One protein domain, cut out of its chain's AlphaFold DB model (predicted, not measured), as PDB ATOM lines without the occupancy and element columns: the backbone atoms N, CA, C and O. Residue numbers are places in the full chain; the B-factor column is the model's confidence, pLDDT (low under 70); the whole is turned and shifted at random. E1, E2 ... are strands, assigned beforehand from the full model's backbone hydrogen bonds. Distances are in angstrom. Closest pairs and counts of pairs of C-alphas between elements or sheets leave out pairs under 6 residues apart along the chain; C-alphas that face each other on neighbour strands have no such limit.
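This is residues 3 to 106 of the 561 residues of the protein "COBRA-like protein 10" of Cajanus cajan (UniProt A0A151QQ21). With little regular structure, three small antiparallel strand pairs are joined by long loops: E1 with E4 and hairpin E2-E3 on one side, hairpin E6-E7 and lone E5 on the other. Loop residues 38 to 60 form one end. The 104 printed residues include seven named strands, E1 to E7 in order, holding 28 residues, and no named helix: all strand. It is only just compact, close to loose, with radius of gyration of the C-alphas 14.9 A, spanning 45 by 29 by 24 A.

E1, residues 10 to 15, is antiparallel to E4, residues 61 to 65, at 165 degrees; N 12 and O 63 are 2.8 A apart. In hairpin E2, residues 17 to 19, and E3, residues 33 to 37, N 18 and O 36 are 2.8 A apart. E5, residues 79 to 81, pairs with no named strand, but its residues 79 to 80 pair with residues 3 to 4. In hairpin E6, residues 93 to 95, and E7, residues 98 to 100, N 95 and O 98 are 2.9 A apart.

E1 begins at C-alpha 10 (37.305, 44.817, 21.917) and spans 15.0 A; E7 ends at C-alpha 100 (24.381, 49.683, 4.909).

The farthest C-alphas, Asp 48 and Gly 70, are 45.7 A apart. The printed part has no cut. Links E2 to E3, E3 to E4, E4 to E5 and E5 to E6 are long. pLDDT is under 70 at residues 22 to 24, 38 to 43 and 85 to 86.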
ATOM      1  N   ILE A   3      35.651  50.313   9.823       91.62
ATOM      2  CA  ILE A   3      34.537  50.233  10.761       91.62
ATOM      3  C   ILE A   3      34.838  51.185  11.917       91.62
ATOM      4  O   ILE A   3      35.769  50.963  12.683       91.62
ATOM      5  N   GLY A   4      34.042  52.242  12.057       91.06
ATOM      6  CA  GLY A   4      34.155  53.226  13.131       91.06
ATOM      7  C   GLY A   4      33.399  52.792  14.378       91.06
ATOM      8  O   GLY A   4      32.304  53.293  14.621       91.06
ATOM      9  N   PHE A   5      33.951  51.850  15.134       91.50
ATOM     10  CA  PHE A   5      33.505  51.487  16.485       91.50
ATOM     11  C   PHE A   5      33.448  52.720  17.418       91.50
ATOM     12  O   PHE A   5      34.119  53.718  17.152       91.50
ATOM     13  N   GLN A   6      32.577  52.711  18.435       88.69
ATOM     14  CA  GLN A   6      32.268  53.912  19.242       88.69
ATOM     15  C   GLN A   6      31.940  53.661  20.729       88.69
ATOM     16  O   GLN A   6      31.656  54.599  21.473       88.69
ATOM     17  N   HIS A   7      31.986  52.415  21.180       88.81
ATOM     18  CA  HIS A   7      31.651  51.951  22.530       88.81
ATOM     19  C   HIS A   7      32.828  51.226  23.212       88.81
ATOM     20  O   HIS A   7      32.629  50.305  24.008       88.81
ATOM     21  N   ARG A   8      34.069  51.656  22.922       87.56
ATOM     22  CA  ARG A   8      35.321  51.061  23.447       87.56
ATOM     23  C   ARG A   8      35.409  49.550  23.202       87.56
ATOM     24  O   ARG A   8      35.825  48.792  24.067       87.56
ATOM     25  N   GLU A   9      34.974  49.124  22.030       90.75
ATOM     26  CA  GLU A   9      34.835  47.727  21.657       90.75
ATOM     27  C   GLU A   9      36.191  47.011  21.634       90.75
ATOM     28  O   GLU A   9      37.217  47.583  21.252       90.75
ATOM     29  N   ILE A  10      36.173  45.736  22.025       89.94
ATOM     30  CA  ILE A  10      37.305  44.817  21.917       89.94
ATOM     31  C   ILE A  10      36.885  43.688  20.991       89.94
ATOM     32  O   ILE A  10      35.929  42.970  21.286       89.94
ATOM     33  N   LEU A  11      37.602  43.508  19.887       91.12
ATOM     34  CA  LEU A  11      37.396  42.357  19.013       91.12
ATOM     35  C   LEU A  11      38.255  41.196  19.484       91.12
ATOM     36  O   LEU A  11      39.402  41.394  19.867       91.12
ATOM     37  N   VAL A  12      37.707  39.989  19.429       89.94
ATOM     38  CA  VAL A  12      38.373  38.736  19.811       89.94
ATOM     39  C   VAL A  12      38.653  37.872  18.580       89.94
ATOM     40  O   VAL A  12      39.625  37.125  18.569       89.94
ATOM     41  N   SER A  13      37.852  38.000  17.522       88.62
ATOM     42  CA  SER A  13      38.136  37.387  16.225       88.62
ATOM     43  C   SER A  13      37.430  38.124  15.087       88.62
ATOM     44  O   SER A  13      36.433  38.824  15.294       88.62
ATOM     45  N   ALA A  14      37.951  37.955  13.874       87.75
ATOM     46  CA  ALA A  14      37.274  38.307  12.632       87.75
ATOM     47  C   ALA A  14      37.539  37.199  11.606       87.75
ATOM     48  O   ALA A  14      38.619  37.136  11.027       87.75
ATOM     49  N   ASP A  15      36.584  36.298  11.400       83.38
ATOM     50  CA  ASP A  15      36.757  35.213  10.438       83.38
ATOM     51  C   ASP A  15      36.715  35.749   8.999       83.38
ATOM     52  O   ASP A  15      35.890  36.601   8.659       83.38
ATOM     53  N   GLY A  16      37.641  35.287   8.160       76.25
ATOM     54  CA  GLY A  16      37.821  35.760   6.785       76.25
ATOM     55  C   GLY A  16      38.486  37.139   6.631       76.25
ATOM     56  O   GLY A  16      38.636  37.609   5.498       76.25
ATOM     57  N   ALA A  17      38.915  37.795   7.718       84.00
ATOM     58  CA  ALA A  17      39.591  39.093   7.661       84.00
ATOM     59  C   ALA A  17      40.665  39.285   8.744       84.00
ATOM     60  O   ALA A  17      40.682  38.623   9.771       84.00
ATOM     61  N   VAL A  18      41.558  40.245   8.526       82.19
ATOM     62  CA  VAL A  18      42.561  40.700   9.496       82.19
ATOM     63  C   VAL A  18      42.404  42.187   9.763       82.19
ATOM     64  O   VAL A  18      42.015  42.955   8.876       82.19
ATOM     65  N   LEU A  19      42.731  42.593  10.988       82.69
ATOM     66  CA  LEU A  19      42.854  43.998  11.358       82.69
ATOM     67  C   LEU A  19      44.119  44.564  10.722       82.69
ATOM     68  O   LEU A  19      45.192  43.978  10.836       82.69
ATOM     69  N   VAL A  20      43.996  45.693  10.028       74.38
ATOM     70  CA  VAL A  20      45.130  46.278   9.300       74.38
ATOM     71  C   VAL A  20      45.816  47.394  10.095       74.38
ATOM     72  O   VAL A  20      46.994  47.678   9.891       74.38
ATOM     73  N   ASP A  21      45.074  48.089  10.953       72.06
ATOM     74  CA  ASP A  21      45.501  49.264  11.730       72.06
ATOM     75  C   ASP A  21      45.390  49.067  13.253       72.06
ATOM     76  O   ASP A  21      45.657  49.996  14.012       72.06
ATOM     77  N   ALA A  22      45.043  47.860  13.698       69.69
ATOM     78  CA  ALA A  22      45.026  47.476  15.103       69.69
ATOM     79  C   ALA A  22      45.983  46.297  15.353       69.69
ATOM     80  O   ALA A  22      46.482  45.675  14.415       69.69
ATOM     81  N   GLY A  23      46.297  46.043  16.627       64.31
ATOM     82  CA  GLY A  23      47.139  44.910  17.023       64.31
ATOM     83  C   GLY A  23      46.440  43.557  16.846       64.31
ATOM     84  O   GLY A  23      45.287  43.497  16.425       64.31
ATOM     85  N   ASP A  24      47.138  42.481  17.207       69.75
ATOM     86  CA  ASP A  24      46.566  41.131  17.218       69.75
ATOM     87  C   ASP A  24      45.356  41.023  18.159       69.75
ATOM     88  O   ASP A  24      45.237  41.760  19.142       69.75
ATOM     89  N   PHE A  25      44.463  40.076  17.861       81.06
ATOM     90  CA  PHE A  25      43.323  39.779  18.719       81.06
ATOM     91  C   PHE A  25      43.774  39.191  20.079       81.06
ATOM     92  O   PHE A  25      44.686  38.362  20.105       81.06
ATOM     93  N   PRO A  26      43.117  39.543  21.204       86.75
ATOM     94  CA  PRO A  26      42.037  40.517  21.312       86.75
ATOM     95  C   PRO A  26      42.536  41.962  21.153       86.75
ATOM     96  O   PRO A  26      43.496  42.379  21.798       86.75
ATOM     97  N   ALA A  27      41.859  42.733  20.305       85.50
ATOM     98  CA  ALA A  27      42.276  44.072  19.907       85.50
ATOM     99  C   ALA A  27      41.271  45.128  20.378       85.50
ATOM    100  O   ALA A  27      40.074  45.021  20.106       85.50
ATOM    101  N   GLU A  28      41.760  46.173  21.046       88.19
ATOM    102  CA  GLU A  28      40.975  47.366  21.370       88.19
ATOM    103  C   GLU A  28      40.764  48.203  20.102       88.19
ATOM    104  O   GLU A  28      41.717  48.731  19.530       88.19
ATOM    105  N   VAL A  29      39.513  48.332  19.660       88.44
ATOM    106  CA  VAL A  29      39.162  48.974  18.381       88.44
ATOM    107  C   VAL A  29      38.241  50.177  18.552       88.44
ATOM    108  O   VAL A  29      37.674  50.650  17.578       88.44
ATOM    109  N   GLY A  30      38.085  50.703  19.769       83.19
ATOM    110  CA  GLY A  30      37.089  51.731  20.102       83.19
ATOM    111  C   GLY A  30      37.158  53.054  19.321       83.19
ATOM    112  O   GLY A  30      36.191  53.807  19.354       83.19
ATOM    113  N   ASN A  31      38.260  53.338  18.618       83.06
ATOM    114  CA  ASN A  31      38.404  54.498  17.720       83.06
ATOM    115  C   ASN A  31      38.130  54.156  16.241       83.06
ATOM    116  O   ASN A  31      38.339  54.979  15.349       83.06
ATOM    117  N   GLY A  32      37.669  52.936  15.987       87.38
ATOM    118  CA  GLY A  32      37.554  52.328  14.676       87.38
ATOM    119  C   GLY A  32      38.786  51.526  14.267       87.38
ATOM    120  O   GLY A  32      39.877  51.686  14.809       87.38
ATOM    121  N   THR A  33      38.585  50.637  13.302       88.81
ATOM    122  CA  THR A  33      39.628  49.792  12.714       88.81
ATOM    123  C   THR A  33      39.276  49.461  11.270       88.81
ATOM    124  O   THR A  33      38.113  49.463  10.861       88.81
ATOM    125  N   THR A  34      40.291  49.158  10.482       88.00
ATOM    126  CA  THR A  34      40.185  48.684   9.115       88.00
ATOM    127  C   THR A  34      40.345  47.174   9.090       88.00
ATOM    128  O   THR A  34      41.335  46.642   9.584       88.00
ATOM    129  N   LEU A  35      39.412  46.493   8.431       85.50
ATOM    130  CA  LEU A  35      39.499  45.074   8.100       85.50
ATOM    131  C   LEU A  35      39.893  44.884   6.634       85.50
ATOM    132  O   LEU A  35      39.390  45.590   5.749       85.50
ATOM    133  N   SER A  36      40.756  43.904   6.379       80.00
ATOM    134  CA  SER A  36      41.108  43.418   5.040       80.00
ATOM    135  C   SER A  36      40.912  41.911   4.960       80.00
ATOM    136  O   SER A  36      41.207  41.212   5.922       80.00
ATOM    137  N   GLY A  37      40.448  41.401   3.817       72.19
ATOM    138  CA  GLY A  37      40.303  39.958   3.603       72.19
ATOM    139  C   GLY A  37      41.651  39.226   3.627       72.19
ATOM    140  O   GLY A  37      42.657  39.775   3.174       72.19
ATOM    141  N   THR A  38      41.672  37.999   4.157       60.22
ATOM    142  CA  THR A  38      42.886  37.165   4.296       60.22
ATOM    143  C   THR A  38      43.249  36.392   3.025       60.22
ATOM    144  O   THR A  38      44.425  36.315   2.675       60.22
ATOM    145  N   ALA A  39      42.252  35.847   2.317       55.22
ATOM    146  CA  ALA A  39      42.440  35.028   1.110       55.22
ATOM    147  C   ALA A  39      42.055  35.755  -0.194       55.22
ATOM    148  O   ALA A  39      42.732  35.620  -1.216       55.22
ATOM    149  N   MET A  40      40.987  36.559  -0.155       58.19
ATOM    150  CA  MET A  40      40.541  37.412  -1.258       58.19
ATOM    151  C   MET A  40      40.453  38.856  -0.778       58.19
ATOM    152  O   MET A  40      39.657  39.190   0.096       58.19
ATOM    153  N   THR A  41      41.305  39.705  -1.338       56.41
ATOM    154  CA  THR A  41      41.386  41.135  -1.022       56.41
ATOM    155  C   THR A  41      40.435  41.977  -1.871       56.41
ATOM    156  O   THR A  41      39.931  42.983  -1.378       56.41
ATOM    157  N   ASP A  42      40.124  41.520  -3.089       63.06
ATOM    158  CA  ASP A  42      39.198  42.167  -4.018       63.06
ATOM    159  C   ASP A  42      38.063  41.224  -4.426       63.06
ATOM    160  O   ASP A  42      38.284  40.054  -4.745       63.06
ATOM    161  N   LEU A  43      36.846  41.767  -4.461       69.75
ATOM    162  CA  LEU A  43      35.675  41.106  -5.032       69.75
ATOM    163  C   LEU A  43      35.639  41.357  -6.539       69.75
ATOM    164  O   LEU A  43      35.924  42.467  -7.000       69.75
ATOM    165  N   LYS A  44      35.288  40.330  -7.314       73.31
ATOM    166  CA  LYS A  44      35.171  40.449  -8.770       73.31
ATOM    167  C   LYS A  44      33.938  41.279  -9.143       73.31
ATOM    168  O   LYS A  44      33.007  41.426  -8.349       73.31
ATOM    169  N   THR A  45      33.928  41.854 -10.346       74.00
ATOM    170  CA  THR A  45      32.761  42.612 -10.817       74.00
ATOM    171  C   THR A  45      31.663  41.676 -11.317       74.00
ATOM    172  O   THR A  45      31.943  40.554 -11.724       74.00
ATOM    173  N   ALA A  46      30.420  42.171 -11.360       77.69
ATOM    174  CA  ALA A  46      29.280  41.428 -11.912       77.69
ATOM    175  C   ALA A  46      29.502  40.962 -13.358       77.69
ATOM    176  O   ALA A  46      28.943  39.954 -13.778       77.69
ATOM    177  N   ILE A  47      30.316  41.710 -14.108       77.62
ATOM    178  CA  ILE A  47      30.676  41.401 -15.490       77.62
ATOM    179  C   ILE A  47      31.638  40.207 -15.518       77.62
ATOM    180  O   ILE A  47      31.408  39.261 -16.264       77.62
ATOM    181  N   ASP A  48      32.670  40.217 -14.670       75.00
ATOM    182  CA  ASP A  48      33.709  39.177 -14.641       75.00
ATOM    183  C   ASP A  48      33.204  37.826 -14.108       75.00
ATOM    184  O   ASP A  48      33.840  36.795 -14.326       75.00
ATOM    185  N   THR A  49      32.094  37.825 -13.369       82.19
ATOM    186  CA  THR A  49      31.536  36.631 -12.712       82.19
ATOM    187  C   THR A  49      30.200  36.183 -13.281       82.19
ATOM    188  O   THR A  49      29.586  35.280 -12.718       82.19
ATOM    189  N   ALA A  50      29.711  36.824 -14.350       82.56
ATOM    190  CA  ALA A  50      28.363  36.602 -14.879       82.56
ATOM    191  C   ALA A  50      27.260  36.673 -13.794       82.56
ATOM    192  O   ALA A  50      26.254  35.970 -13.862       82.56
ATOM    193  N   GLY A  51      27.451  37.524 -12.781       82.31
ATOM    194  CA  GLY A  51      26.508  37.696 -11.674       82.31
ATOM    195  C   GLY A  51      26.598  36.661 -10.546       82.31
ATOM    196  O   GLY A  51      25.726  36.670  -9.678       82.31
ATOM    197  N   ASP A  52      27.624  35.803 -10.506       83.62
ATOM    198  CA  ASP A  52      27.846  34.882  -9.382       83.62
ATOM    199  C   ASP A  52      28.165  35.654  -8.086       83.62
ATOM    200  O   ASP A  52      29.240  36.241  -7.920       83.62
ATOM    201  N   LEU A  53      27.203  35.639  -7.157       81.75
ATOM    202  CA  LEU A  53      27.253  36.374  -5.897       81.75
ATOM    203  C   LEU A  53      28.339  35.873  -4.943       81.75
ATOM    204  O   LEU A  53      28.851  36.681  -4.168       81.75
ATOM    205  N   ASP A  54      28.714  34.596  -4.984       80.00
ATOM    206  CA  ASP A  54      29.720  34.056  -4.064       80.00
ATOM    207  C   ASP A  54      31.137  34.509  -4.439       80.00
ATOM    208  O   ASP A  54      32.007  34.630  -3.579       80.00
ATOM    209  N   GLN A  55      31.343  34.900  -5.697       73.25
ATOM    210  CA  GLN A  55      32.575  35.540  -6.169       73.25
ATOM    211  C   GLN A  55      32.556  37.077  -6.042       73.25
ATOM    212  O   GLN A  55      33.580  37.740  -6.251       73.25
ATOM    213  N   MET A  56      31.399  37.650  -5.695       78.38
ATOM    214  CA  MET A  56      31.159  39.095  -5.587       78.38
ATOM    215  C   MET A  56      30.830  39.560  -4.162       78.38
ATOM    216  O   MET A  56      30.551  40.742  -3.951       78.38
ATOM    217  N   ARG A  57      30.849  38.656  -3.177       83.25
ATOM    218  CA  ARG A  57      30.531  38.936  -1.775       83.25
ATOM    219  C   ARG A  57      31.615  38.384  -0.860       83.25
ATOM    220  O   ARG A  57      31.991  37.226  -0.963       83.25
ATOM    221  N   ALA A  58      32.050  39.197   0.098       81.19
ATOM    222  CA  ALA A  58      32.839  38.743   1.238       81.19
ATOM    223  C   ALA A  58      31.962  38.792   2.491       81.19
ATOM    224  O   ALA A  58      31.272  39.788   2.729       81.19
ATOM    225  N   ARG A  59      31.989  37.724   3.291       85.50
ATOM    226  CA  ARG A  59      31.354  37.673   4.609       85.50
ATOM    227  C   ARG A  59      32.455  37.584   5.655       85.50
ATOM    228  O   ARG A  59      33.305  36.709   5.563       85.50
ATOM    229  N   VAL A  60      32.437  38.515   6.602       86.81
ATOM    230  CA  VAL A  60      33.395  38.577   7.708       86.81
ATOM    231  C   VAL A  60      32.606  38.472   9.000       86.81
ATOM    232  O   VAL A  60      31.746  39.318   9.257       86.81
ATOM    233  N   GLU A  61      32.866  37.433   9.784       89.56
ATOM    234  CA  GLU A  61      32.179  37.205  11.057       89.56
ATOM    235  C   GLU A  61      33.039  37.730  12.198       89.56
ATOM    236  O   GLU A  61      34.149  37.260  12.421       89.56
ATOM    237  N   ILE A  62      32.546  38.751  12.897       90.38
ATOM    238  CA  ILE A  62      33.301  39.458  13.931       90.38
ATOM    239  C   ILE A  62      32.743  39.061  15.295       90.38
ATOM    240  O   ILE A  62      31.548  39.223  15.544       90.38
ATOM    241  N   VAL A  63      33.616  38.600  16.190       92.00
ATOM    242  CA  VAL A  63      33.281  38.324  17.591       92.00
ATOM    243  C   VAL A  63      34.010  39.328  18.471       92.00
ATOM    244  O   VAL A  63      35.202  39.579  18.293       92.00
ATOM    245  N   GLY A  64      33.307  39.918  19.432       89.88
ATOM    246  CA  GLY A  64      33.873  40.924  20.321       89.88
ATOM    247  C   GLY A  64      32.966  41.268  21.495       89.88
ATOM    248  O   GLY A  64      31.863  40.740  21.628       89.88
ATOM    249  N   THR A  65      33.445  42.173  22.340       89.50
ATOM    250  CA  THR A  65      32.707  42.765  23.458       89.50
ATOM    251  C   THR A  65      32.721  44.289  23.365       89.50
ATOM    252  O   THR A  65      33.452  44.880  22.570       89.50
ATOM    253  N   GLN A  66      31.903  44.936  24.184       87.12
ATOM    254  CA  GLN A  66      31.731  46.381  24.218       87.12
ATOM    255  C   GLN A  66      31.445  46.879  25.627       87.12
ATOM    256  O   GLN A  66      30.997  46.115  26.483       87.12
ATOM    257  N   PHE A  67      31.620  48.180  25.853       86.75
ATOM    258  CA  PHE A  67      31.432  48.780  27.168       86.75
ATOM    259  C   PHE A  67      30.455  49.955  27.126       86.75
ATOM    260  O   PHE A  67      30.431  50.744  26.185       86.75
ATOM    261  N   GLY A  68      29.689  50.122  28.207       80.31
ATOM    262  CA  GLY A  68      28.824  51.291  28.404       80.31
ATOM    263  C   GLY A  68      27.438  51.205  27.757       80.31
ATOM    264  O   GLY A  68      26.762  52.224  27.670       80.31
ATOM    265  N   LEU A  69      27.002  50.017  27.330       81.44
ATOM    266  CA  LEU A  69      25.645  49.769  26.841       81.44
ATOM    267  C   LEU A  69      24.917  48.762  27.746       81.44
ATOM    268  O   LEU A  69      25.527  47.811  28.230       81.44
ATOM    269  N   GLY A  70      23.623  48.993  27.994       75.25
ATOM    270  CA  GLY A  70      22.782  48.132  28.835       75.25
ATOM    271  C   GLY A  70      22.408  46.799  28.173       75.25
ATOM    272  O   GLY A  70      22.546  46.632  26.957       75.25
ATOM    273  N   ALA A  71      21.907  45.850  28.970       72.25
ATOM    274  CA  ALA A  71      21.435  44.555  28.480       72.25
ATOM    275  C   ALA A  71      20.334  44.738  27.412       72.25
ATOM    276  O   ALA A  71      19.364  45.458  27.633       72.25
ATOM    277  N   GLY A  72      20.506  44.114  26.240       70.06
ATOM    278  CA  GLY A  72      19.581  44.223  25.100       70.06
ATOM    279  C   GLY A  72      19.891  45.343  24.095       70.06
ATOM    280  O   GLY A  72      19.212  45.448  23.072       70.06
ATOM    281  N   ALA A  73      20.920  46.165  24.328       76.44
ATOM    282  CA  ALA A  73      21.365  47.142  23.337       76.44
ATOM    283  C   ALA A  73      21.906  46.446  22.076       76.44
ATOM    284  O   ALA A  73      22.690  45.502  22.161       76.44
ATOM    285  N   THR A  74      21.521  46.944  20.897       79.19
ATOM    286  CA  THR A  74      22.065  46.519  19.597       79.19
ATOM    287  C   THR A  74      23.095  47.546  19.129       79.19
ATOM    288  O   THR A  74      22.749  48.523  18.449       79.19
ATOM    289  N   PRO A  75      24.360  47.400  19.551       81.56
ATOM    290  CA  PRO A  75      25.408  48.328  19.171       81.56
ATOM    291  C   PRO A  75      25.641  48.298  17.675       81.56
ATOM    292  O   PRO A  75      25.638  47.243  17.047       81.56
ATOM    293  N   MET A  76      25.858  49.473  17.109       87.12
ATOM    294  CA  MET A  76      26.263  49.595  15.720       87.12
ATOM    295  C   MET A  76      27.452  50.542  15.644       87.12
ATOM    296  O   MET A  76      27.505  51.498  16.423       87.12
ATOM    297  N   PRO A  77      28.380  50.323  14.701       90.19
ATOM    298  CA  PRO A  77      29.444  51.275  14.431       90.19
ATOM    299  C   PRO A  77      28.869  52.661  14.128       90.19
ATOM    300  O   PRO A  77      27.772  52.789  13.584       90.19
ATOM    301  N   LYS A  78      29.630  53.709  14.426       89.94
ATOM    302  CA  LYS A  78      29.321  55.084  14.018       89.94
ATOM    303  C   LYS A  78      29.352  55.237  12.499       89.94
ATOM    304  O   LYS A  78      28.572  55.998  11.934       89.94
ATOM    305  N   THR A  79      30.272  54.537  11.838       90.81
ATOM    306  CA  THR A  79      30.416  54.567  10.382       90.81
ATOM    307  C   THR A  79      30.991  53.272   9.833       90.81
ATOM    308  O   THR A  79      31.727  52.573  10.526       90.81
ATOM    309  N   ILE A  80      30.680  52.974   8.575       90.94
ATOM    310  CA  ILE A  80      31.355  51.956   7.771       90.94
ATOM    311  C   ILE A  80      31.656  52.569   6.402       90.94
ATOM    312  O   ILE A  80      30.804  53.245   5.837       90.94
ATOM    313  N   HIS A  81      32.857  52.385   5.861       87.56
ATOM    314  CA  HIS A  81      33.160  52.830   4.496       87.56
ATOM    315  C   HIS A  81      34.327  52.055   3.880       87.56
ATOM    316  O   HIS A  81      35.124  51.407   4.567       87.56
ATOM    317  N   LEU A  82      34.425  52.104   2.553       84.56
ATOM    318  CA  LEU A  82      35.585  51.596   1.830       84.56
ATOM    319  C   LEU A  82      36.718  52.621   1.908       84.56
ATOM    320  O   LEU A  82      36.500  53.802   1.665       84.56
ATOM    321  N   VAL A  83      37.917  52.144   2.242       78.81
ATOM    322  CA  VAL A  83      39.147  52.958   2.322       78.81
ATOM    323  C   VAL A  83      39.875  52.981   0.969       78.81
ATOM    324  O   VAL A  83      40.872  53.669   0.806       78.81
ATOM    325  N   ASN A  84      39.388  52.222  -0.017       71.25
ATOM    326  CA  ASN A  84      39.993  52.128  -1.339       71.25
ATOM    327  C   ASN A  84      39.807  53.441  -2.113       71.25
ATOM    328  O   ASN A  84      38.700  53.986  -2.177       71.25
ATOM    329  N   ASP A  85      40.876  53.898  -2.764       65.38
ATOM    330  CA  ASP A  85      40.857  55.096  -3.599       65.38
ATOM    331  C   ASP A  85      39.826  54.994  -4.736       65.38
ATOM    332  O   ASP A  85      39.628  53.948  -5.359       65.38
ATOM    333  N   GLY A  86      39.176  56.121  -5.038       69.88
ATOM    334  CA  GLY A  86      38.246  56.238  -6.164       69.88
ATOM    335  C   GLY A  86      36.802  55.821  -5.873       69.88
ATOM    336  O   GLY A  86      35.994  55.804  -6.803       69.88
ATOM    337  N   PHE A  87      36.443  55.538  -4.617       79.50
ATOM    338  CA  PHE A  87      35.057  55.321  -4.192       79.50
ATOM    339  C   PHE A  87      34.592  56.411  -3.223       79.50
ATOM    340  O   PHE A  87      35.255  56.729  -2.243       79.50
ATOM    341  N   LYS A  88      33.408  56.965  -3.483       82.44
ATOM    342  CA  LYS A  88      32.681  57.848  -2.572       82.44
ATOM    343  C   LYS A  88      31.598  57.053  -1.865       82.44
ATOM    344  O   LYS A  88      30.639  56.588  -2.484       82.44
ATOM    345  N   CYS A  89      31.762  56.920  -0.558       86.44
ATOM    346  CA  CYS A  89      30.797  56.295   0.329       86.44
ATOM    347  C   CYS A  89      30.014  57.395   1.067       86.44
ATOM    348  O   CYS A  89      30.635  58.189   1.775       86.44
ATOM    349  N   PRO A  90      28.684  57.495   0.896       88.19
ATOM    350  CA  PRO A  90      27.863  58.417   1.675       88.19
ATOM    351  C   PRO A  90      27.769  57.964   3.140       88.19
ATOM    352  O   PRO A  90      28.194  56.861   3.490       88.19
ATOM    353  N   ALA A  91      27.177  58.806   3.991       88.50
ATOM    354  CA  ALA A  91      26.906  58.444   5.377       88.50
ATOM    355  C   ALA A  91      26.061  57.151   5.464       88.50
ATOM    356  O   ALA A  91      25.154  56.948   4.647       88.50
ATOM    357  N   PRO A  92      26.343  56.272   6.440       91.00
ATOM    358  CA  PRO A  92      25.610  55.027   6.620       91.00
ATOM    359  C   PRO A  92      24.138  55.253   6.918       91.00
ATOM    360  O   PRO A  92      23.760  56.103   7.721       91.00
ATOM    361  N   SER A  93      23.305  54.418   6.305       88.81
ATOM    362  CA  SER A  93      21.893  54.304   6.648       88.81
ATOM    363  C   SER A  93      21.702  53.142   7.615       88.81
ATOM    364  O   SER A  93      22.252  52.054   7.417       88.81
ATOM    365  N   ARG A  94      20.915  53.365   8.670       86.38
ATOM    366  CA  ARG A  94      20.617  52.362   9.696       86.38
ATOM    367  C   ARG A  94      19.152  51.944   9.599       86.38
ATOM    368  O   ARG A  94      18.267  52.791   9.549       86.38
ATOM    369  N   ARG A  95      18.898  50.635   9.583       85.06
ATOM    370  CA  ARG A  95      17.558  50.041   9.697       85.06
ATOM    371  C   ARG A  95      17.606  48.942  10.752       85.06
ATOM    372  O   ARG A  95      18.143  47.868  10.491       85.06
ATOM    373  N   ALA A  96      17.062  49.231  11.934       82.94
ATOM    374  CA  ALA A  96      17.092  48.344  13.099       82.94
ATOM    375  C   ALA A  96      18.517  47.819  13.396       82.94
ATOM    376  O   ALA A  96      19.406  48.601  13.747       82.94
ATOM    377  N   THR A  97      18.738  46.516  13.210       85.25
ATOM    378  CA  THR A  97      19.998  45.797  13.460       85.25
ATOM    379  C   THR A  97      20.928  45.727  12.246       85.25
ATOM    380  O   THR A  97      21.927  45.016  12.272       85.25
ATOM    381  N   ARG A  98      20.617  46.446  11.159       89.19
ATOM    382  CA  ARG A  98      21.421  46.468   9.930       89.19
ATOM    383  C   ARG A  98      21.896  47.881   9.613       89.19
ATOM    384  O   ARG A  98      21.136  48.847   9.703       89.19
ATOM    385  N   MET A  99      23.149  47.990   9.188       89.56
ATOM    386  CA  MET A  99      23.734  49.208   8.630       89.56
ATOM    387  C   MET A  99      24.229  48.909   7.224       89.56
ATOM    388  O   MET A  99      24.830  47.865   6.985       89.56
ATOM    389  N   PHE A 100      23.964  49.821   6.297       91.50
ATOM    390  CA  PHE A 100      24.381  49.683   4.909       91.50
ATOM    391  C   PHE A 100      24.892  51.011   4.364       91.50
ATOM    392  O   PHE A 100      24.393  52.089   4.697       91.50
ATOM    393  N   VAL A 101      25.899  50.907   3.501       91.38
ATOM    394  CA  VAL A 101      26.504  52.017   2.767       91.38
ATOM    395  C   VAL A 101      26.657  51.581   1.321       91.38
ATOM    396  O   VAL A 101      27.244  50.542   1.037       91.38
ATOM    397  N   CYS A 102      26.124  52.381   0.400       89.12
ATOM    398  CA  CYS A 102      26.291  52.165  -1.032       89.12
ATOM    399  C   CYS A 102      27.407  53.079  -1.542       89.12
ATOM    400  O   CYS A 102      27.181  54.257  -1.816       89.12
ATOM    401  N   CYS A 103      28.622  52.545  -1.635       86.25
ATOM    402  CA  CYS A 103      29.754  53.271  -2.197       86.25
ATOM    403  C   CYS A 103      29.665  53.289  -3.725       86.25
ATOM    404  O   CYS A 103      29.471  52.249  -4.354       86.25
ATOM    405  N   ARG A 104      29.837  54.464  -4.335       84.12
ATOM    406  CA  ARG A 104      29.867  54.628  -5.795       84.12
ATOM    407  C   ARG A 104      31.254  55.069  -6.236       84.12
ATOM    408  O   ARG A 104      31.918  55.813  -5.522       84.12
ATOM    409  N   LYS A 105      31.689  54.634  -7.417       76.38
ATOM    410  CA  LYS A 105      32.945  55.107  -8.009       76.38
ATOM    411  C   LYS A 105      32.862  56.621  -8.242       76.38
ATOM    412  O   LYS A 105      31.860  57.094  -8.770       76.38
ATOM    413  N   ASP A 106      33.879  57.373  -7.833       76.38
ATOM    414  CA  ASP A 106      33.917  58.828  -7.995       76.38
ATOM    415  C   ASP A 106      34.303  59.205  -9.436       76.38
ATOM    416  O   ASP A 106      35.440  58.952  -9.840       76.38
TER     417      ASP A 106